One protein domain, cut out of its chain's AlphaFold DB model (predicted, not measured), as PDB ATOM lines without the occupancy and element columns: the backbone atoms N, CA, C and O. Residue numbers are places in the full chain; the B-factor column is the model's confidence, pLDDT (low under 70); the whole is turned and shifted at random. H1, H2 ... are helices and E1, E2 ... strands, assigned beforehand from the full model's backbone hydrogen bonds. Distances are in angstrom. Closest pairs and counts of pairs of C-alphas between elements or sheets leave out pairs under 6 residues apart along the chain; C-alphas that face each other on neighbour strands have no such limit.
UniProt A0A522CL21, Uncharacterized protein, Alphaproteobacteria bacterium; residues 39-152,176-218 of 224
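This is residues 39 to 152 and 176 to 218 of the 224 residues of an uncharacterized protein of Alphaproteobacteria bacterium (UniProt A0A522CL21). One twisted sheet of five strands forms a wall, with two helices, H1 and H2, side by side over one face and no named helix over the other. The long hairpin of E3 and E4 runs along the longest axis, and two long links, residues 57 to 79 and 100 to 115, loop out from the half of the sheet that holds E1 and E2. The 157 printed residues run E1, H1, E2, E3, E4, E5, H2; the sheet is mixed, in the order E2, E1, E3, E4, E5, and the class is mixed, helices and strands. The whole is compact, with a radius of gyration of the C-alphas of 16.7 A, yet elongated, spanning 57 by 34 by 29 A.

Find C-alpha 49 at (38.504, 8.467, 0.121); from there E1 runs to residue 56. Next come H1, residues 80 to 88, and E2, residues 96 to 99. E3, residues 116 to 130, covers 41.1 A and bends by 62 degrees at residue 127. Find C-alpha 133 at (33.546, 1.512, -43.574), where E4 begins; it runs 56.6 A to residue 151. After the cut look for E5, residues 184 to 189, and H2, residues 194 to 216, 32.8 A long, ending at C-alpha 216 at (29.500, 0.038, -2.447).

Begin with edge strand E2, parallel to E1, where N 50 and O 96 are 2.8 A apart. E1 is parallel to E3, with N 55 and O 121 at 2.7 A. E3 and E4 form an antiparallel hairpin; look at N 118 and O 145, 2.7 A apart. E4 is antiparallel to edge strand E5, with N 138 and O 188 at 2.8 A. E1, H1 and E2 make a strand-helix-strand unit, two parallel neighbour strands with a helix between, its crossover right-handed. The two helices on one face of the sheet make two layers. H1 lies over E2 and E1 at a height over the sheet of 8.8 A; its closest C-alphas to E1 are Phe 82 and Val 52, 6.0 A. H2, at a height over the sheet of 8.7 A, lies over E4 and, only just, E5, on which 3 of its C-alphas fall; the C-alphas of Ala 204 and Tyr 186 come closest, at 5.7 A. H1 and H2 touch at Pro 80 and Ser 202, their closest C-alphas, 6.1 A, running the same way at a shallow tilt of 34 degrees, only just short of steep. Every O i to N i+4 pair is within hydrogen-bond range in H1, and 14 of 19 in H2.

The C-alphas of Asn 132 and Val 152, the two farthest apart, are 59.1 A apart. Residues 153 to 175 are not printed, and C-alphas 152 and 176 are 12.3 A apart across this cut. Mean pLDDT of the printed part is 71.2; 59 residues are under 70, among them 65 to 79 and 101 to 114.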
ATOM      1  N   PHE A  39      34.042  -7.761  -9.334       55.12
ATOM      2  CA  PHE A  39      35.001  -7.158  -8.409       55.12
ATOM      3  C   PHE A  39      35.179  -8.039  -7.170       55.12
ATOM      4  O   PHE A  39      34.197  -8.426  -6.535       55.12
ATOM      5  N   ASN A  40      36.423  -8.299  -6.750       53.75
ATOM      6  CA  ASN A  40      36.664  -8.838  -5.410       53.75
ATOM      7  C   ASN A  40      36.457  -7.727  -4.367       53.75
ATOM      8  O   ASN A  40      37.377  -7.005  -3.984       53.75
ATOM      9  N   MET A  41      35.208  -7.575  -3.936       51.84
ATOM     10  CA  MET A  41      34.758  -6.477  -3.083       51.84
ATOM     11  C   MET A  41      35.331  -6.508  -1.666       51.84
ATOM     12  O   MET A  41      35.471  -5.455  -1.048       51.84
ATOM     13  N   PHE A  42      35.679  -7.690  -1.152       51.72
ATOM     14  CA  PHE A  42      36.277  -7.825   0.180       51.72
ATOM     15  C   PHE A  42      37.651  -7.159   0.256       51.72
ATOM     16  O   PHE A  42      38.035  -6.676   1.315       51.72
ATOM     17  N   ALA A  43      38.365  -7.060  -0.870       57.25
ATOM     18  CA  ALA A  43      39.611  -6.309  -0.928       57.25
ATOM     19  C   ALA A  43      39.377  -4.790  -0.867       57.25
ATOM     20  O   ALA A  43      40.269  -4.043  -0.469       57.25
ATOM     21  N   LEU A  44      38.183  -4.312  -1.234       59.69
ATOM     22  CA  LEU A  44      37.894  -2.887  -1.354       59.69
ATOM     23  C   LEU A  44      37.491  -2.240  -0.028       59.69
ATOM     24  O   LEU A  44      37.684  -1.043   0.102       59.69
ATOM     25  N   THR A  45      37.083  -2.981   1.002       61.75
ATOM     26  CA  THR A  45      36.665  -2.410   2.299       61.75
ATOM     27  C   THR A  45      37.811  -2.345   3.318       61.75
ATOM     28  O   THR A  45      38.683  -3.216   3.302       61.75
ATOM     29  N   PRO A  46      37.895  -1.307   4.171       67.25
ATOM     30  CA  PRO A  46      37.119  -0.058   4.166       67.25
ATOM     31  C   PRO A  46      37.552   0.909   3.043       67.25
ATOM     32  O   PRO A  46      38.575   0.663   2.401       67.25
ATOM     33  N   ILE A  47      36.766   1.977   2.809       74.06
ATOM     34  CA  ILE A  47      37.087   3.119   1.923       74.06
ATOM     35  C   ILE A  47      36.649   4.402   2.611       74.06
ATOM     36  O   ILE A  47      35.474   4.540   2.942       74.06
ATOM     37  N   ASP A  48      37.582   5.336   2.746       74.25
ATOM     38  CA  ASP A  48      37.322   6.664   3.308       74.25
ATOM     39  C   ASP A  48      37.414   7.751   2.221       74.25
ATOM     40  O   ASP A  48      36.729   8.775   2.281       74.25
ATOM     41  N   THR A  49      38.216   7.496   1.180       79.50
ATOM     42  CA  THR A  49      38.504   8.467   0.121       79.50
ATOM     43  C   THR A  49      38.556   7.823  -1.255       79.50
ATOM     44  O   THR A  49      39.161   6.768  -1.445       79.50
ATOM     45  N   ILE A  50      37.966   8.502  -2.239       82.25
ATOM     46  CA  ILE A  50      38.004   8.157  -3.655       82.25
ATOM     47  C   ILE A  50      38.758   9.234  -4.431       82.25
ATOM     48  O   ILE A  50      38.404  10.412  -4.397       82.25
ATOM     49  N   VAL A  51      39.775   8.824  -5.184       82.62
ATOM     50  CA  VAL A  51      40.544   9.700  -6.074       82.62
ATOM     51  C   VAL A  51      40.181   9.388  -7.521       82.62
ATOM     52  O   VAL A  51      40.337   8.254  -7.968       82.62
ATOM     53  N   VAL A  52      39.717  10.387  -8.270       82.50
ATOM     54  CA  VAL A  52      39.329  10.224  -9.680       82.50
ATOM     55  C   VAL A  52      40.474  10.652 -10.589       82.50
ATOM     56  O   VAL A  52      40.824  11.831 -10.631       82.50
ATOM     57  N   ILE A  53      41.044   9.700 -11.330       80.56
ATOM     58  CA  ILE A  53      42.239   9.891 -12.158       80.56
ATOM     59  C   ILE A  53      41.879   9.690 -13.638       80.56
ATOM     60  O   ILE A  53      41.831   8.550 -14.102       80.56
ATOM     61  N   PRO A  54      41.655  10.763 -14.413       80.12
ATOM     62  CA  PRO A  54      41.546  10.648 -15.860       80.12
ATOM     63  C   PRO A  54      42.927  10.388 -16.476       80.12
ATOM     64  O   PRO A  54      43.924  11.018 -16.119       80.12
ATOM     65  N   ARG A  55      42.994   9.454 -17.421       79.69
ATOM     66  CA  ARG A  55      44.180   9.114 -18.206       79.69
ATOM     67  C   ARG A  55      43.809   8.941 -19.667       79.69
ATOM     68  O   ARG A  55      42.692   8.560 -20.008       79.69
ATOM     69  N   TYR A  56      44.793   9.161 -20.522       82.50
ATOM     70  CA  TYR A  56      44.711   8.802 -21.927       82.50
ATOM     71  C   TYR A  56      45.491   7.514 -22.163       82.50
ATOM     72  O   TYR A  56      46.604   7.356 -21.659       82.50
ATOM     73  N   GLY A  57      44.871   6.583 -22.875       81.25
ATOM     74  CA  GLY A  57      45.446   5.297 -23.233       81.25
ATOM     75  C   GLY A  57      45.937   5.257 -24.682       81.25
ATOM     76  O   GLY A  57      46.186   6.303 -25.286       81.25
ATOM     77  N   PRO A  58      46.098   4.047 -25.243       81.00
ATOM     78  CA  PRO A  58      46.586   3.855 -26.602       81.00
ATOM     79  C   PRO A  58      45.743   4.579 -27.655       81.00
ATOM     80  O   PRO A  58      44.512   4.618 -27.578       81.00
ATOM     81  N   ASN A  59      46.444   5.132 -28.643       85.75
ATOM     82  CA  ASN A  59      45.922   5.891 -29.777       85.75
ATOM     83  C   ASN A  59      44.881   6.969 -29.427       85.75
ATOM     84  O   ASN A  59      43.992   7.265 -30.227       85.75
ATOM     85  N   ALA A  60      44.959   7.559 -28.231       81.69
ATOM     86  CA  ALA A  60      44.060   8.635 -27.831       81.69
ATOM     87  C   ALA A  60      44.159   9.861 -28.763       81.69
ATOM     88  O   ALA A  60      43.209  10.633 -28.835       81.69
ATOM     89  N   GLU A  61      45.236   9.993 -29.545       84.06
ATOM     90  CA  GLU A  61      45.391  10.970 -30.630       84.06
ATOM     91  C   GLU A  61      44.378  10.860 -31.763       84.06
ATOM     92  O   GLU A  61      44.199  11.815 -32.512       84.06
ATOM     93  N   LEU A  62      43.684   9.729 -31.872       85.31
ATOM     94  CA  LEU A  62      42.580   9.564 -32.813       85.31
ATOM     95  C   LEU A  62      41.291  10.236 -32.329       85.31
ATOM     96  O   LEU A  62      40.339  10.354 -33.098       85.31
ATOM     97  N   LEU A  63      41.233  10.652 -31.063       82.81
ATOM     98  CA  LEU A  63      40.085  11.354 -30.517       82.81
ATOM     99  C   LEU A  63      40.158  12.839 -30.886       82.81
ATOM    100  O   LEU A  63      41.210  13.467 -30.709       82.81
ATOM    101  N   PRO A  64      39.037  13.436 -31.324       76.56
ATOM    102  CA  PRO A  64      38.939  14.876 -31.496       76.56
ATOM    103  C   PRO A  64      39.486  15.628 -30.267       76.56
ATOM    104  O   PRO A  64      39.086  15.363 -29.133       76.56
ATOM    105  N   HIS A  65      40.395  16.580 -30.507       68.44
ATOM    106  CA  HIS A  65      41.050  17.445 -29.508       68.44
ATOM    107  C   HIS A  65      42.104  16.810 -28.582       68.44
ATOM    108  O   HIS A  65      42.449  17.394 -27.548       68.44
ATOM    109  N   TYR A  66      42.711  15.690 -28.970       60.34
ATOM    110  CA  TYR A  66      43.890  15.166 -28.279       60.34
ATOM    111  C   TYR A  66      45.210  15.860 -28.691       60.34
ATOM    112  O   TYR A  66      45.534  15.887 -29.877       60.34
ATOM    113  N   PRO A  67      46.048  16.348 -27.753       59.34
ATOM    114  CA  PRO A  67      45.750  16.880 -26.433       59.34
ATOM    115  C   PRO A  67      45.816  18.419 -26.494       59.34
ATOM    116  O   PRO A  67      46.821  19.019 -26.116       59.34
ATOM    117  N   LEU A  68      44.753  19.099 -26.934       48.12
ATOM    118  CA  LEU A  68      44.704  20.573 -26.870       48.12
ATOM    119  C   LEU A  68      44.545  21.100 -25.424       48.12
ATOM    120  O   LEU A  68      44.618  22.302 -25.188       48.12
ATOM    121  N   GLN A  69      44.401  20.209 -24.434       48.50
ATOM    122  CA  GLN A  69      44.324  20.523 -23.001       48.50
ATOM    123  C   GLN A  69      45.644  20.341 -22.227       48.50
ATOM    124  O   GLN A  69      45.655  20.470 -21.006       48.50
ATOM    125  N   LYS A  70      46.791  20.123 -22.891       39.97
ATOM    126  CA  LYS A  70      48.103  20.172 -22.206       39.97
ATOM    127  C   LYS A  70      48.535  21.588 -21.771       39.97
ATOM    128  O   LYS A  70      49.587  21.726 -21.159       39.97
ATOM    129  N   ALA A  71      47.743  22.625 -22.062       35.28
ATOM    130  CA  ALA A  71      48.124  24.028 -21.866       35.28
ATOM    131  C   ALA A  71      47.203  24.849 -20.942       35.28
ATOM    132  O   ALA A  71      47.313  26.072 -20.905       35.28
ATOM    133  N   SER A  72      46.301  24.237 -20.169       33.66
ATOM    134  CA  SER A  72      45.581  25.019 -19.157       33.66
ATOM    135  C   SER A  72      45.208  24.191 -17.941       33.66
ATOM    136  O   SER A  72      44.144  23.588 -17.875       33.66
ATOM    137  N   ALA A  73      46.040  24.306 -16.907       40.69
ATOM    138  CA  ALA A  73      45.665  24.072 -15.513       40.69
ATOM    139  C   ALA A  73      44.545  25.030 -15.014       40.69
ATOM    140  O   ALA A  73      44.302  25.129 -13.817       40.69
ATOM    141  N   THR A  74      43.879  25.755 -15.920       36.75
ATOM    142  CA  THR A  74      43.025  26.918 -15.647       36.75
ATOM    143  C   THR A  74      41.634  26.858 -16.282       36.75
ATOM    144  O   THR A  74      40.812  27.728 -16.007       36.75
ATOM    145  N   THR A  75      41.285  25.838 -17.073       38.69
ATOM    146  CA  THR A  75      39.876  25.651 -17.465       38.69
ATOM    147  C   THR A  75      39.118  24.943 -16.346       38.69
ATOM    148  O   THR A  75      39.123  23.722 -16.254       38.69
ATOM    149  N   HIS A  76      38.455  25.742 -15.507       39.53
ATOM    150  CA  HIS A  76      37.601  25.405 -14.356       39.53
ATOM    151  C   HIS A  76      36.454  24.399 -14.595       39.53
ATOM    152  O   HIS A  76      35.581  24.264 -13.735       39.53
ATOM    153  N   ARG A  77      36.389  23.703 -15.735       45.12
ATOM    154  CA  ARG A  77      35.333  22.715 -15.958       45.12
ATOM    155  C   ARG A  77      35.760  21.402 -15.301       45.12
ATOM    156  O   ARG A  77      36.771  20.844 -15.722       45.12
ATOM    157  N   PRO A  78      35.037  20.910 -14.280       53.94
ATOM    158  CA  PRO A  78      35.340  19.603 -13.721       53.94
ATOM    159  C   PRO A  78      35.222  18.566 -14.839       53.94
ATOM    160  O   PRO A  78      34.240  18.562 -15.586       53.94
ATOM    161  N   GLU A  79      36.247  17.726 -14.979       69.25
ATOM    162  CA  GLU A  79      36.224  16.605 -15.915       69.25
ATOM    163  C   GLU A  79      34.936  15.788 -15.695       69.25
ATOM    164  O   GLU A  79      34.579  15.534 -14.538       69.25
ATOM    165  N   PRO A  80      34.236  15.352 -16.760       71.62
ATOM    166  CA  PRO A  80      32.978  14.608 -16.643       71.62
ATOM    167  C   PRO A  80      33.111  13.371 -15.744       71.62
ATOM    168  O   PRO A  80      32.180  13.032 -15.021       71.62
ATOM    169  N   PHE A  81      34.303  12.763 -15.705       78.19
ATOM    170  CA  PHE A  81      34.653  11.685 -14.779       78.19
ATOM    171  C   PHE A  81      34.441  12.069 -13.307       78.19
ATOM    172  O   PHE A  81      33.848  11.312 -12.546       78.19
ATOM    173  N   PHE A  82      34.910  13.250 -12.895       81.06
ATOM    174  CA  PHE A  82      34.819  13.701 -11.507       81.06
ATOM    175  C   PHE A  82      33.384  14.052 -11.115       81.06
ATOM    176  O   PHE A  82      32.950  13.692 -10.025       81.06
ATOM    177  N   VAL A  83      32.642  14.723 -12.003       82.44
ATOM    178  CA  VAL A  83      31.235  15.084 -11.754       82.44
ATOM    179  C   VAL A  83      30.392  13.832 -11.550       82.44
ATOM    180  O   VAL A  83      29.721  13.720 -10.528       82.44
ATOM    181  N   ALA A  84      30.499  12.866 -12.463       82.06
ATOM    182  CA  ALA A  84      29.726  11.633 -12.404       82.06
ATOM    183  C   ALA A  84      30.011  10.842 -11.117       82.06
ATOM    184  O   ALA A  84      29.090  10.417 -10.421       82.06
ATOM    185  N   VAL A  85      31.288  10.698 -10.740       81.62
ATOM    186  CA  VAL A  85      31.660  10.029  -9.482       81.62
ATOM    187  C   VAL A  85      31.143  10.815  -8.272       81.62
ATOM    188  O   VAL A  85      30.590  10.225  -7.351       81.62
ATOM    189  N   LYS A  86      31.250  12.147  -8.264       83.56
ATOM    190  CA  LYS A  86      30.734  12.976  -7.165       83.56
ATOM    191  C   LYS A  86      29.223  12.839  -6.983       83.56
ATOM    192  O   LYS A  86      28.753  12.749  -5.852       83.56
ATOM    193  N   GLU A  87      28.468  12.810  -8.074       83.44
ATOM    194  CA  GLU A  87      27.021  12.595  -8.040       83.44
ATOM    195  C   GLU A  87      26.672  11.203  -7.513       83.44
ATOM    196  O   GLU A  87      25.789  11.074  -6.662       83.44
ATOM    197  N   LEU A  88      27.412  10.177  -7.938       80.50
ATOM    198  CA  LEU A  88      27.207   8.795  -7.512       80.50
ATOM    199  C   LEU A  88      27.277   8.620  -5.991       80.50
ATOM    200  O   LEU A  88      26.419   7.977  -5.388       80.50
ATOM    201  N   PHE A  89      28.292   9.215  -5.368       77.56
ATOM    202  CA  PHE A  89      28.526   9.122  -3.928       77.56
ATOM    203  C   PHE A  89      27.949  10.306  -3.152       77.56
ATOM    204  O   PHE A  89      28.216  10.451  -1.964       77.56
ATOM    205  N   SER A  90      27.105  11.135  -3.769       81.62
ATOM    206  CA  SER A  90      26.433  12.244  -3.074       81.62
ATOM    207  C   SER A  90      25.603  11.789  -1.863       81.62
ATOM    208  O   SER A  90      25.387  12.564  -0.934       81.62
ATOM    209  N   LYS A  91      25.169  10.520  -1.853       75.75
ATOM    210  CA  LYS A  91      24.444   9.871  -0.748       75.75
ATOM    211  C   LYS A  91      25.351   9.286   0.347       75.75
ATOM    212  O   LYS A  91      24.826   8.805   1.345       75.75
ATOM    213  N   HIS A  92      26.668   9.334   0.160       75.75
ATOM    214  CA  HIS A  92      27.691   8.805   1.062       75.75
ATOM    215  C   HIS A  92      28.617   9.938   1.530       75.75
ATOM    216  O   HIS A  92      29.774  10.000   1.106       75.75
ATOM    217  N   PRO A  93      28.127  10.880   2.362       78.12
ATOM    218  CA  PRO A  93      28.909  12.037   2.808       78.12
ATOM    219  C   PRO A  93      30.153  11.665   3.628       78.12
ATOM    220  O   PRO A  93      31.036  12.499   3.811       78.12
ATOM    221  N   GLU A  94      30.227  10.432   4.129       76.12
ATOM    222  CA  GLU A  94      31.395   9.867   4.798       76.12
ATOM    223  C   GLU A  94      32.574   9.593   3.848       76.12
ATOM    224  O   GLU A  94      33.710   9.519   4.314       76.12
ATOM    225  N   ILE A  95      32.324   9.475   2.538       77.69
ATOM    226  CA  ILE A  95      33.350   9.224   1.521       77.69
ATOM    227  C   ILE A  95      33.804  10.551   0.914       77.69
ATOM    228  O   ILE A  95      33.031  11.278   0.287       77.69
ATOM    229  N   THR A  96      35.095  10.850   1.029       82.75
ATOM    230  CA  THR A  96      35.678  12.048   0.415       82.75
ATOM    231  C   THR A  96      36.014  11.782  -1.051       82.75
ATOM    232  O   THR A  96      36.698  10.811  -1.359       82.75
ATOM    233  N   ILE A  97      35.587  12.650  -1.976       81.62
ATOM    234  CA  ILE A  97      35.929  12.532  -3.404       81.62
ATOM    235  C   ILE A  97      36.880  13.643  -3.811       81.62
ATOM    236  O   ILE A  97      36.549  14.827  -3.713       81.62
ATOM    237  N   LEU A  98      38.042  13.254  -4.326       81.81
ATOM    238  CA  LEU A  98      39.118  14.160  -4.699       81.81
ATOM    239  C   LEU A  98      39.415  14.050  -6.203       81.81
ATOM    240  O   LEU A  98      39.551  12.939  -6.730       81.81
ATOM    241  N   PRO A  99      39.504  15.180  -6.928       78.62
ATOM    242  CA  PRO A  99      39.976  15.165  -8.304       78.62
ATOM    243  C   PRO A  99      41.488  14.923  -8.317       78.62
ATOM    244  O   PRO A  99      42.211  15.391  -7.437       78.62
ATOM    245  N   PHE A 100      41.996  14.238  -9.340       71.56
ATOM    246  CA  PHE A 100      43.437  14.151  -9.547       71.56
ATOM    247  C   PHE A 100      43.993  15.482 -10.066       71.56
ATOM    248  O   PHE A 100      43.815  15.845 -11.228       71.56
ATOM    249  N   THR A 101      44.700  16.210  -9.209       61.06
ATOM    250  CA  THR A 101      45.399  17.457  -9.534       61.06
ATOM    251  C   THR A 101      46.832  17.144  -9.970       61.06
ATOM    252  O   THR A 101      47.798  17.399  -9.261       61.06
ATOM    253  N   GLY A 102      46.978  16.526 -11.144       47.41
ATOM    254  CA  GLY A 102      48.251  16.046 -11.699       47.41
ATOM    255  C   GLY A 102      49.257  17.124 -12.127       47.41
ATOM    256  O   GLY A 102      49.721  17.099 -13.263       47.41
ATOM    257  N   GLY A 103      49.614  18.060 -11.248       40.03
ATOM    258  CA  GLY A 103      50.778  18.931 -11.408       40.03
ATOM    259  C   GLY A 103      51.976  18.362 -10.653       40.03
ATOM    260  O   GLY A 103      51.845  17.987  -9.488       40.03
ATOM    261  N   ALA A 104      53.148  18.308 -11.293       34.91
ATOM    262  CA  ALA A 104      54.417  18.016 -10.629       34.91
ATOM    263  C   ALA A 104      54.643  19.028  -9.488       34.91
ATOM    264  O   ALA A 104      55.063  20.153  -9.736       34.91
ATOM    265  N   GLY A 105      54.293  18.659  -8.256       35.62
ATOM    266  CA  GLY A 105      54.433  19.521  -7.078       35.62
ATOM    267  C   GLY A 105      53.174  19.697  -6.228       35.62
ATOM    268  O   GLY A 105      53.286  20.246  -5.136       35.62
ATOM    269  N   VAL A 106      52.003  19.212  -6.655       36.91
ATOM    270  CA  VAL A 106      50.858  19.077  -5.738       36.91
ATOM    271  C   VAL A 106      50.953  17.688  -5.108       36.91
ATOM    272  O   VAL A 106      50.977  16.704  -5.855       36.91
ATOM    273  N   PRO A 107      51.079  17.564  -3.774       40.56
ATOM    274  CA  PRO A 107      51.104  16.255  -3.137       40.56
ATOM    275  C   PRO A 107      49.837  15.512  -3.558       40.56
ATOM    276  O   PRO A 107      48.740  16.071  -3.501       40.56
ATOM    277  N   ALA A 108      50.004  14.273  -4.037       50.41
ATOM    278  CA  ALA A 108      48.883  13.363  -4.239       50.41
ATOM    279  C   ALA A 108      47.971  13.475  -3.008       50.41
ATOM    280  O   ALA A 108      48.529  13.508  -1.906       50.41
ATOM    281  N   PRO A 109      46.641  13.605  -3.188       48.72
ATOM    282  CA  PRO A 109      45.708  13.863  -2.097       48.72
ATOM    283  C   PRO A 109      46.097  13.021  -0.888       48.72
ATOM    284  O   PRO A 109      46.171  11.800  -1.014       48.72
ATOM    285  N   ASP A 110      46.483  13.723   0.179       47.97
ATOM    286  CA  ASP A 110      47.201  13.248   1.359       47.97
ATOM    287  C   ASP A 110      47.379  11.727   1.425       47.97
ATOM    288  O   ASP A 110      46.521  10.984   1.898       47.97
ATOM    289  N   VAL A 111      48.556  11.276   0.981       48.44
ATOM    290  CA  VAL A 111      49.053   9.885   1.033       48.44
ATOM    291  C   VAL A 111      49.032   9.285   2.457       48.44
ATOM    292  O   VAL A 111      49.351   8.114   2.647       48.44
ATOM    293  N   THR A 112      48.652  10.074   3.459       52.22
ATOM    294  CA  THR A 112      48.489   9.701   4.862       52.22
ATOM    295  C   THR A 112      47.093   9.180   5.199       52.22
ATOM    296  O   THR A 112      46.923   8.610   6.277       52.22
ATOM    297  N   GLN A 113      46.092   9.345   4.325       60.00
ATOM    298  CA  GLN A 113      44.762   8.816   4.608       60.00
ATOM    299  C   GLN A 113      44.745   7.287   4.452       60.00
ATOM    300  O   GLN A 113      45.186   6.764   3.422       60.00
ATOM    301  N   PRO A 114      44.247   6.543   5.455       62.78
ATOM    302  CA  PRO A 114      44.003   5.120   5.289       62.78
ATOM    303  C   PRO A 114      42.885   4.909   4.254       62.78
ATOM    304  O   PRO A 114      42.033   5.769   4.058       62.78
ATOM    305  N   ASN A 115      42.880   3.746   3.596       73.12
ATOM    306  CA  ASN A 115      41.759   3.283   2.768       73.12
ATOM    307  C   ASN A 115      41.390   4.180   1.568       73.12
ATOM    308  O   ASN A 115      40.225   4.537   1.369       73.12
ATOM    309  N   VAL A 116      42.376   4.513   0.732       76.94
ATOM    310  CA  VAL A 116      42.156   5.302  -0.489       76.94
ATOM    311  C   VAL A 116      41.862   4.380  -1.672       76.94
ATOM    312  O   VAL A 116      42.652   3.487  -1.988       76.94
ATOM    313  N   LEU A 117      40.761   4.626  -2.379       79.50
ATOM    314  CA  LEU A 117      40.434   3.989  -3.652       79.50
ATOM    315  C   LEU A 117      40.690   4.958  -4.812       79.50
ATOM    316  O   LEU A 117      40.063   6.004  -4.922       79.50
ATOM    317  N   SER A 118      41.575   4.596  -5.727       81.50
ATOM    318  CA  SER A 118      41.767   5.316  -6.984       81.50
ATOM    319  C   SER A 118      40.887   4.714  -8.076       81.50
ATOM    320  O   SER A 118      40.984   3.520  -8.368       81.50
ATOM    321  N   LEU A 119      40.055   5.551  -8.695       81.81
ATOM    322  CA  LEU A 119      39.295   5.247  -9.903       81.81
ATOM    323  C   LEU A 119      40.032   5.842 -11.098       81.81
ATOM    324  O   LEU A 119      40.027   7.056 -11.309       81.81
ATOM    325  N   ILE A 120      40.694   4.985 -11.866       81.81
ATOM    326  CA  ILE A 120      41.485   5.391 -13.023       81.81
ATOM    327  C   ILE A 120      40.638   5.198 -14.271       81.81
ATOM    328  O   ILE A 120      40.389   4.067 -14.679       81.81
ATOM    329  N   PHE A 121      40.220   6.301 -14.881       83.94
ATOM    330  CA  PHE A 121      39.492   6.285 -16.141       83.94
ATOM    331  C   PHE A 121      40.477   6.430 -17.294       83.94
ATOM    332  O   PHE A 121      41.148   7.452 -17.392       83.94
ATOM    333  N   VAL A 122      40.575   5.434 -18.170       84.19
ATOM    334  CA  VAL A 122      41.468   5.464 -19.332       84.19
ATOM    335  C   VAL A 122      40.643   5.647 -20.596       84.19
ATOM    336  O   VAL A 122      39.864   4.777 -20.981       84.19
ATOM    337  N   LEU A 123      40.829   6.782 -21.261       85.81
ATOM    338  CA  LEU A 123      40.221   7.074 -22.551       85.81
ATOM    339  C   LEU A 123      41.181   6.663 -23.673       85.81
ATOM    340  O   LEU A 123      42.283   7.200 -23.767       85.81
ATOM    341  N   SER A 124      40.767   5.718 -24.510       87.12
ATOM    342  CA  SER A 124      41.569   5.183 -25.620       87.12
ATOM    343  C   SER A 124      40.771   5.216 -26.918       87.12
ATOM    344  O   SER A 124      39.547   5.368 -26.891       87.12
ATOM    345  N   ALA A 125      41.453   5.050 -28.046       89.94
ATOM    346  CA  ALA A 125      40.799   4.859 -29.332       89.94
ATOM    347  C   ALA A 125      41.556   3.855 -30.204       89.94
ATOM    348  O   ALA A 125      42.715   3.515 -29.964       89.94
ATOM    349  N   ARG A 126      40.879   3.354 -31.232       91.31
ATOM    350  CA  ARG A 126      41.459   2.507 -32.273       91.31
ATOM    351  C   ARG A 126      40.721   2.716 -33.585       91.31
ATOM    352  O   ARG A 126      39.565   3.136 -33.597       91.31
ATOM    353  N   LYS A 127      41.388   2.401 -34.691       91.31
ATOM    354  CA  LYS A 127      40.743   2.310 -36.003       91.31
ATOM    355  C   LYS A 127      40.191   0.907 -36.174       91.31
ATOM    356  O   LYS A 127      40.884  -0.063 -35.879       91.31
ATOM    357  N   GLU A 128      38.969   0.814 -36.660       90.69
ATOM    358  CA  GLU A 128      38.291  -0.443 -36.942       90.69
ATOM    359  C   GLU A 128      37.562  -0.333 -38.283       90.69
ATOM    360  O   GLU A 128      37.439   0.752 -38.853       90.69
ATOM    361  N   THR A 129      37.129  -1.456 -38.841       90.00
ATOM    362  CA  THR A 129      36.345  -1.476 -40.078       90.00
ATOM    363  C   THR A 129      35.054  -2.215 -39.806       90.00
ATOM    364  O   THR A 129      35.090  -3.390 -39.448       90.00
ATOM    365  N   ILE A 130      33.920  -1.540 -39.980       84.62
ATOM    366  CA  ILE A 130      32.605  -2.151 -39.796       84.62
ATOM    367  C   ILE A 130      31.856  -2.079 -41.118       84.62
ATOM    368  O   ILE A 130      31.630  -0.999 -41.652       84.62
ATOM    369  N   GLY A 131      31.515  -3.239 -41.687       82.44
ATOM    370  CA  GLY A 131      30.798  -3.301 -42.966       82.44
ATOM    371  C   GLY A 131      31.537  -2.635 -44.136       82.44
ATOM    372  O   GLY A 131      30.887  -2.080 -45.012       82.44
ATOM    373  N   ASN A 132      32.876  -2.693 -44.148       89.19
ATOM    374  CA  ASN A 132      33.794  -2.015 -45.085       89.19
ATOM    375  C   ASN A 132      33.962  -0.499 -44.897       89.19
ATOM    376  O   ASN A 132      34.728   0.113 -45.642       89.19
ATOM    377  N   GLU A 133      33.325   0.105 -43.899       88.69
ATOM    378  CA  GLU A 133      33.546   1.512 -43.574       88.69
ATOM    379  C   GLU A 133      34.614   1.646 -42.480       88.69
ATOM    380  O   GLU A 133      34.512   0.992 -41.433       88.69
ATOM    381  N   PRO A 134      35.664   2.463 -42.693       88.75
ATOM    382  CA  PRO A 134      36.634   2.752 -41.652       88.75
ATOM    383  C   PRO A 134      35.980   3.633 -40.587       88.75
ATOM    384  O   PRO A 134      35.499   4.726 -40.877       88.75
ATOM    385  N   VAL A 135      36.009   3.174 -39.343       91.12
ATOM    386  CA  VAL A 135      35.457   3.891 -38.194       91.12
ATOM    387  C   VAL A 135      36.504   4.014 -37.097       91.12
ATOM    388  O   VAL A 135      37.415   3.193 -36.974       91.12
ATOM    389  N   ILE A 136      36.380   5.054 -36.276       90.25
ATOM    390  CA  ILE A 136      37.175   5.186 -35.058       90.25
ATOM    391  C   ILE A 136      36.308   4.705 -33.901       90.25
ATOM    392  O   ILE A 136      35.220   5.227 -33.658       90.25
ATOM    393  N   VAL A 137      36.796   3.702 -33.182       90.00
ATOM    394  CA  VAL A 137      36.153   3.177 -31.978       90.00
ATOM    395  C   VAL A 137      36.905   3.723 -30.776       90.00
ATOM    396  O   VAL A 137      38.103   3.496 -30.612       90.00
ATOM    397  N   GLY A 138      36.193   4.483 -29.956       87.94
ATOM    398  CA  GLY A 138      36.654   4.994 -28.682       87.94
ATOM    399  C   GLY A 138      36.291   4.022 -27.573       87.94
ATOM    400  O   GLY A 138      35.376   3.206 -27.694       87.94
ATOM    401  N   SER A 139      37.007   4.109 -26.464       87.88
ATOM    402  CA  SER A 139      36.667   3.350 -25.272       87.88
ATOM    403  C   SER A 139      37.011   4.134 -24.021       87.88
ATOM    404  O   SER A 139      38.116   4.674 -23.919       87.88
ATOM    405  N   VAL A 140      36.099   4.141 -23.053       86.31
ATOM    406  CA  VAL A 140      36.424   4.494 -21.668       86.31
ATOM    407  C   VAL A 140      36.607   3.193 -20.915       86.31
ATOM    408  O   VAL A 140      35.726   2.340 -20.967       86.31
ATOM    409  N   SER A 141      37.717   3.030 -20.207       84.75
ATOM    410  CA  SER A 141      37.850   1.956 -19.232       84.75
ATOM    411  C   SER A 141      38.031   2.492 -17.826       84.75
ATOM    412  O   SER A 141      38.558   3.586 -17.647       84.75
ATOM    413  N   VAL A 142      37.567   1.746 -16.828       82.81
ATOM    414  CA  VAL A 142      37.766   2.069 -15.413       82.81
ATOM    415  C   VAL A 142      38.590   0.973 -14.751       82.81
ATOM    416  O   VAL A 142      38.301  -0.215 -14.885       82.81
ATOM    417  N   GLN A 143      39.635   1.385 -14.041       80.44
ATOM    418  CA  GLN A 143      40.463   0.519 -13.210       80.44
ATOM    419  C   GLN A 143      40.371   0.978 -11.762       80.44
ATOM    420  O   GLN A 143      40.429   2.175 -11.471       80.44
ATOM    421  N   LEU A 144      40.254   0.015 -10.854       77.62
ATOM    422  CA  LEU A 144      40.255   0.258  -9.421       77.62
ATOM    423  C   LEU A 144      41.640  -0.071  -8.877       77.62
ATOM    424  O   LEU A 144      42.151  -1.168  -9.092       77.62
ATOM    425  N   GLN A 145      42.229   0.873  -8.152       76.31
ATOM    426  CA  GLN A 145      43.450   0.643  -7.387       76.31
ATOM    427  C   GLN A 145      43.210   1.067  -5.951       76.31
ATOM    428  O   GLN A 145      42.998   2.246  -5.678       76.31
ATOM    429  N   LYS A 146      43.240   0.114  -5.022       73.06
ATOM    430  CA  LYS A 146      43.185   0.437  -3.601       73.06
ATOM    431  C   LYS A 146      44.593   0.582  -3.052       73.06
ATOM    432  O   LYS A 146      45.442  -0.276  -3.287       73.06
ATOM    433  N   LYS A 147      44.788   1.647  -2.285       69.81
ATOM    434  CA  LYS A 147      45.949   1.872  -1.442       69.81
ATOM    435  C   LYS A 147      45.517   1.767   0.016       69.81
ATOM    436  O   LYS A 147      44.759   2.598   0.515       69.81
ATOM    437  N   THR A 148      46.027   0.748   0.697       63.00
ATOM    438  CA  THR A 148      45.974   0.661   2.158       63.00
ATOM    439  C   THR A 148      47.290   1.194   2.703       63.00
ATOM    440  O   THR A 148      48.346   0.827   2.193       63.00
ATOM    441  N   VAL A 149      47.221   2.077   3.697       61.22
ATOM    442  CA  VAL A 149      48.377   2.505   4.487       61.22
ATOM    443  C   VAL A 149      48.328   1.701   5.775       61.22
ATOM    444  O   VAL A 149      47.479   1.962   6.628       61.22
ATOM    445  N   GLU A 150      49.183   0.692   5.893       56.94
ATOM    446  CA  GLU A 150      49.352  -0.007   7.166       56.94
ATOM    447  C   GLU A 150      50.389   0.737   8.012       56.94
ATOM    448  O   GLU A 150      51.472   1.048   7.507       56.94
ATOM    449  N   PRO A 151      50.087   1.052   9.285       54.59
ATOM    450  CA  PRO A 151      51.109   1.534  10.195       54.59
ATOM    451  C   PRO A 151      52.109   0.399  10.404       54.59
ATOM    452  O   PRO A 151      51.748  -0.653  10.930       54.59
ATOM    453  N   VAL A 152      53.363   0.601   9.992       55.03
ATOM    454  CA  VAL A 152      54.426  -0.356  10.309       55.03
ATOM    455  C   VAL A 152      54.517  -0.439  11.832       55.03
ATOM    456  O   VAL A 152      54.757   0.591  12.474       55.03
ATOM    457  N   THR A 176      50.170  -1.457  -0.164       49.31
ATOM    458  CA  THR A 176      49.698  -2.701  -0.783       49.31
ATOM    459  C   THR A 176      48.820  -2.344  -1.974       49.31
ATOM    460  O   THR A 176      47.683  -1.906  -1.802       49.31
ATOM    461  N   ASN A 177      49.348  -2.507  -3.188       50.19
ATOM    462  CA  ASN A 177      48.538  -2.430  -4.400       50.19
ATOM    463  C   ASN A 177      47.698  -3.705  -4.479       50.19
ATOM    464  O   ASN A 177      48.219  -4.778  -4.789       50.19
ATOM    465  N   VAL A 178      46.399  -3.604  -4.197       53.09
ATOM    466  CA  VAL A 178      45.467  -4.676  -4.560       53.09
ATOM    467  C   VAL A 178      45.553  -4.841  -6.081       53.09
ATOM    468  O   VAL A 178      45.473  -3.845  -6.804       53.09
ATOM    469  N   ALA A 179      45.805  -6.073  -6.542       46.44
ATOM    470  CA  ALA A 179      46.044  -6.404  -7.946       46.44
ATOM    471  C   ALA A 179      45.024  -5.715  -8.874       46.44
ATOM    472  O   ALA A 179      43.854  -5.599  -8.494       46.44
ATOM    473  N   PRO A 180      45.447  -5.257 -10.070       51.12
ATOM    474  CA  PRO A 180      44.564  -4.555 -10.985       51.12
ATOM    475  C   PRO A 180      43.367  -5.446 -11.284       51.12
ATOM    476  O   PRO A 180      43.504  -6.540 -11.834       51.12
ATOM    477  N   ILE A 181      42.188  -4.978 -10.893       58.53
ATOM    478  CA  ILE A 181      40.955  -5.623 -11.315       58.53
ATOM    479  C   ILE A 181      40.848  -5.368 -12.815       58.53
ATOM    480  O   ILE A 181      41.156  -4.257 -13.266       58.53
ATOM    481  N   ALA A 182      40.505  -6.408 -13.579       63.94
ATOM    482  CA  ALA A 182      40.416  -6.312 -15.028       63.94
ATOM    483  C   ALA A 182      39.616  -5.050 -15.406       63.94
ATOM    484  O   ALA A 182      38.541  -4.826 -14.841       63.94
ATOM    485  N   PRO A 183      40.156  -4.186 -16.285       68.25
ATOM    486  CA  PRO A 183      39.497  -2.939 -16.626       68.25
ATOM    487  C   PRO A 183      38.134  -3.231 -17.242       68.25
ATOM    488  O   PRO A 183      38.047  -3.918 -18.259       68.25
ATOM    489  N   ILE A 184      37.076  -2.654 -16.677       76.50
ATOM    490  CA  ILE A 184      35.784  -2.645 -17.366       76.50
ATOM    491  C   ILE A 184      35.883  -1.602 -18.452       76.50
ATOM    492  O   ILE A 184      36.283  -0.472 -18.173       76.50
ATOM    493  N   THR A 185      35.512  -1.971 -19.668       81.38
ATOM    494  CA  THR A 185      35.630  -1.096 -20.825       81.38
ATOM    495  C   THR A 185      34.268  -0.897 -21.466       81.38
ATOM    496  O   THR A 185      33.581  -1.861 -21.779       81.38
ATOM    497  N   TYR A 186      33.899   0.361 -21.684       83.19
ATOM    498  CA  TYR A 186      32.722   0.756 -22.439       83.19
ATOM    499  C   TYR A 186      33.163   1.280 -23.814       83.19
ATOM    500  O   TYR A 186      33.767   2.361 -23.887       83.19
ATOM    501  N   PRO A 187      32.919   0.527 -24.902       87.31
ATOM    502  CA  PRO A 187      33.225   0.974 -26.255       87.31
ATOM    503  C   PRO A 187      32.152   1.938 -26.781       87.31
ATOM    504  O   PRO A 187      30.980   1.838 -26.433       87.31
ATOM    505  N   PHE A 188      32.540   2.857 -27.661       85.50
ATOM    506  CA  PHE A 188      31.621   3.728 -28.395       85.50
ATOM    507  C   PHE A 188      32.218   4.122 -29.749       85.50
ATOM    508  O   PHE A 188      33.435   4.173 -29.918       85.50
ATOM    509  N   ILE A 189      31.369   4.425 -30.729       89.31
ATOM    510  CA  ILE A 189      31.826   4.987 -32.007       89.31
ATOM    511  C   ILE A 189      32.183   6.453 -31.769       89.31
ATOM    512  O   ILE A 189      31.373   7.192 -31.209       89.31
ATOM    513  N   VAL A 190      33.390   6.865 -32.157       87.44
ATOM    514  CA  VAL A 190      33.831   8.259 -32.027       87.44
ATOM    515  C   VAL A 190      33.077   9.092 -33.060       87.44
ATOM    516  O   VAL A 190      33.248   8.852 -34.255       87.44
ATOM    517  N   PRO A 191      32.242  10.051 -32.630       86.44
ATOM    518  CA  PRO A 191      31.564  10.940 -33.556       86.44
ATOM    519  C   PRO A 191      32.530  12.011 -34.069       86.44
ATOM    520  O   PRO A 191      33.482  12.394 -33.383       86.44
ATOM    521  N   ASP A 192      32.228  12.563 -35.242       83.19
ATOM    522  CA  ASP A 192      32.986  13.684 -35.812       83.19
ATOM    523  C   ASP A 192      32.770  14.992 -35.022       83.19
ATOM    524  O   ASP A 192      33.597  15.904 -35.066       83.19
ATOM    525  N   ASN A 193      31.660  15.090 -34.276       85.56
ATOM    526  CA  ASN A 193      31.310  16.251 -33.462       85.56
ATOM    527  C   ASN A 193      31.812  16.119 -32.013       85.56
ATOM    528  O   ASN A 193      31.545  15.143 -31.312       85.56
ATOM    529  N   VAL A 194      32.448  17.180 -31.524       82.06
ATOM    530  CA  VAL A 194      32.990  17.298 -30.165       82.06
ATOM    531  C   VAL A 194      31.905  17.224 -29.098       82.06
ATOM    532  O   VAL A 194      32.105  16.601 -28.057       82.06
ATOM    533  N   GLU A 195      30.762  17.864 -29.329       83.88
ATOM    534  CA  GLU A 195      29.665  17.874 -28.359       83.88
ATOM    535  C   GLU A 195      29.099  16.465 -28.185       83.88
ATOM    536  O   GLU A 195      28.929  15.999 -27.059       83.88
ATOM    537  N   GLU A 196      28.911  15.750 -29.297       84.12
ATOM    538  CA  GLU A 196      28.487  14.354 -29.264       84.12
ATOM    539  C   GLU A 196      29.545  13.473 -28.590       84.12
ATOM    540  O   GLU A 196      29.196  12.627 -27.773       84.12
ATOM    541  N   LEU A 197      30.840  13.714 -28.823       84.06
ATOM    542  CA  LEU A 197      31.908  12.986 -28.133       84.06
ATOM    543  C   LEU A 197      31.848  13.183 -26.611       84.06
ATOM    544  O   LEU A 197      32.044  12.225 -25.863       84.06
ATOM    545  N   GLN A 198      31.562  14.394 -26.123       82.31
ATOM    546  CA  GLN A 198      31.392  14.632 -24.684       82.31
ATOM    547  C   GLN A 198      30.157  13.916 -24.124       82.31
ATOM    548  O   GLN A 198      30.214  13.404 -23.003       82.31
ATOM    549  N   ILE A 199      29.073  13.831 -24.902       84.31
ATOM    550  CA  ILE A 199      27.885  13.045 -24.542       84.31
ATOM    551  C   ILE A 199      28.259  11.562 -24.443       84.31
ATOM    552  O   ILE A 199      28.052  10.973 -23.386       84.31
ATOM    553  N   ARG A 200      28.918  10.986 -25.462       83.81
ATOM    554  CA  ARG A 200      29.372   9.579 -25.452       83.81
ATOM    555  C   ARG A 200      30.293   9.268 -24.283       83.81
ATOM    556  O   ARG A 200      30.138   8.239 -23.634       83.81
ATOM    557  N   LYS A 201      31.234  10.167 -23.974       82.56
ATOM    558  CA  LYS A 201      32.094  10.039 -22.790       82.56
ATOM    559  C   LYS A 201      31.270  10.022 -21.505       82.56
ATOM    560  O   LYS A 201      31.526   9.189 -20.647       82.56
ATOM    561  N   SER A 202      30.304  10.926 -21.367       81.62
ATOM    562  CA  SER A 202      29.460  11.010 -20.169       81.62
ATOM    563  C   SER A 202      28.571   9.773 -20.019       81.62
ATOM    564  O   SER A 202      28.478   9.229 -18.926       81.62
ATOM    565  N   GLU A 203      27.989   9.276 -21.113       84.12
ATOM    566  CA  GLU A 203      27.237   8.013 -21.157       84.12
ATOM    567  C   GLU A 203      28.109   6.824 -20.744       84.12
ATOM    568  O   GLU A 203      27.723   6.054 -19.866       84.12
ATOM    569  N   ALA A 204      29.307   6.710 -21.326       83.38
ATOM    570  CA  ALA A 204      30.259   5.653 -21.008       83.38
ATOM    571  C   ALA A 204      30.655   5.687 -19.528       83.38
ATOM    572  O   ALA A 204      30.642   4.660 -18.856       83.38
ATOM    573  N   VAL A 205      30.954   6.874 -18.993       81.81
ATOM    574  CA  VAL A 205      31.257   7.043 -17.570       81.81
ATOM    575  C   VAL A 205      30.064   6.634 -16.723       81.81
ATOM    576  O   VAL A 205      30.240   5.773 -15.873       81.81
ATOM    577  N   ASN A 206      28.873   7.179 -16.978       81.31
ATOM    578  CA  ASN A 206      27.655   6.878 -16.222       81.31
ATOM    579  C   ASN A 206      27.321   5.386 -16.224       81.31
ATOM    580  O   ASN A 206      26.960   4.846 -15.183       81.31
ATOM    581  N   SER A 207      27.501   4.708 -17.358       81.75
ATOM    582  CA  SER A 207      27.331   3.260 -17.449       81.75
ATOM    583  C   SER A 207      28.383   2.514 -16.624       81.75
ATOM    584  O   SER A 207      28.037   1.637 -15.844       81.75
ATOM    585  N   LEU A 208      29.664   2.883 -16.716       78.12
ATOM    586  CA  LEU A 208      30.722   2.240 -15.929       78.12
ATOM    587  C   LEU A 208      30.534   2.459 -14.425       78.12
ATOM    588  O   LEU A 208      30.725   1.539 -13.630       78.12
ATOM    589  N   ILE A 209      30.146   3.672 -14.029       76.06
ATOM    590  CA  ILE A 209      29.935   4.007 -12.628       76.06
ATOM    591  C   ILE A 209      28.602   3.478 -12.099       76.06
ATOM    592  O   ILE A 209      28.512   3.278 -10.901       76.06
ATOM    593  N   SER A 210      27.585   3.177 -12.916       73.88
ATOM    594  CA  SER A 210      26.332   2.591 -12.408       73.88
ATOM    595  C   SER A 210      26.524   1.196 -11.823       73.88
ATOM    596  O   SER A 210      25.759   0.791 -10.954       73.88
ATOM    597  N   TYR A 211      27.576   0.487 -12.237       68.88
ATOM    598  CA  TYR A 211      27.949  -0.772 -11.603       68.88
ATOM    599  C   TYR A 211      28.543  -0.540 -10.199       68.88
ATOM    600  O   TYR A 211      28.378  -1.368  -9.315       68.88
ATOM    601  N   LEU A 212      29.166   0.617  -9.932       67.75
ATOM    602  CA  LEU A 212      29.874   0.901  -8.677       67.75
ATOM    603  C   LEU A 212      28.993   0.892  -7.402       67.75
ATOM    604  O   LEU A 212      29.406   0.256  -6.432       67.75
ATOM    605  N   PRO A 213      27.803   1.529  -7.331       58.06
ATOM    606  CA  PRO A 213      26.959   1.542  -6.130       58.06
ATOM    607  C   PRO A 213      26.453   0.175  -5.687       58.06
ATOM    608  O   PRO A 213      26.322  -0.058  -4.487       58.06
ATOM    609  N   GLU A 214      26.166  -0.742  -6.614       57.25
ATOM    610  CA  GLU A 214      25.801  -2.115  -6.240       57.25
ATOM    611  C   GLU A 214      26.942  -2.796  -5.480       57.25
ATOM    612  O   GLU A 214      26.705  -3.589  -4.563       57.25
ATOM    613  N   TYR A 215      28.183  -2.418  -5.791       56.94
ATOM    614  CA  TYR A 215      29.341  -2.848  -5.031       56.94
ATOM    615  C   TYR A 215      29.477  -2.050  -3.713       56.94
ATOM    616  O   TYR A 215      29.652  -2.631  -2.647       56.94
ATOM    617  N   PHE A 216      29.311  -0.728  -3.694       55.06
ATOM    618  CA  PHE A 216      29.500   0.038  -2.447       55.06
ATOM    619  C   PHE A 216      28.369  -0.099  -1.420       55.06
ATOM    620  O   PHE A 216      28.625  -0.032  -0.224       55.06
ATOM    621  N   SER A 217      27.138  -0.396  -1.832       51.31
ATOM    622  CA  SER A 217      26.002  -0.612  -0.918       51.31
ATOM    623  C   SER A 217      26.153  -1.844  -0.011       51.31
ATOM    624  O   SER A 217      25.544  -1.906   1.057       51.31
ATOM    625  N   LYS A 218      26.995  -2.815  -0.395       51.16
ATOM    626  CA  LYS A 218      27.345  -3.983   0.438       51.16
ATOM    627  C   LYS A 218      28.505  -3.699   1.399       51.16
ATOM    628  O   LYS A 218      28.784  -4.508   2.284       51.16
TER     629      LYS A 218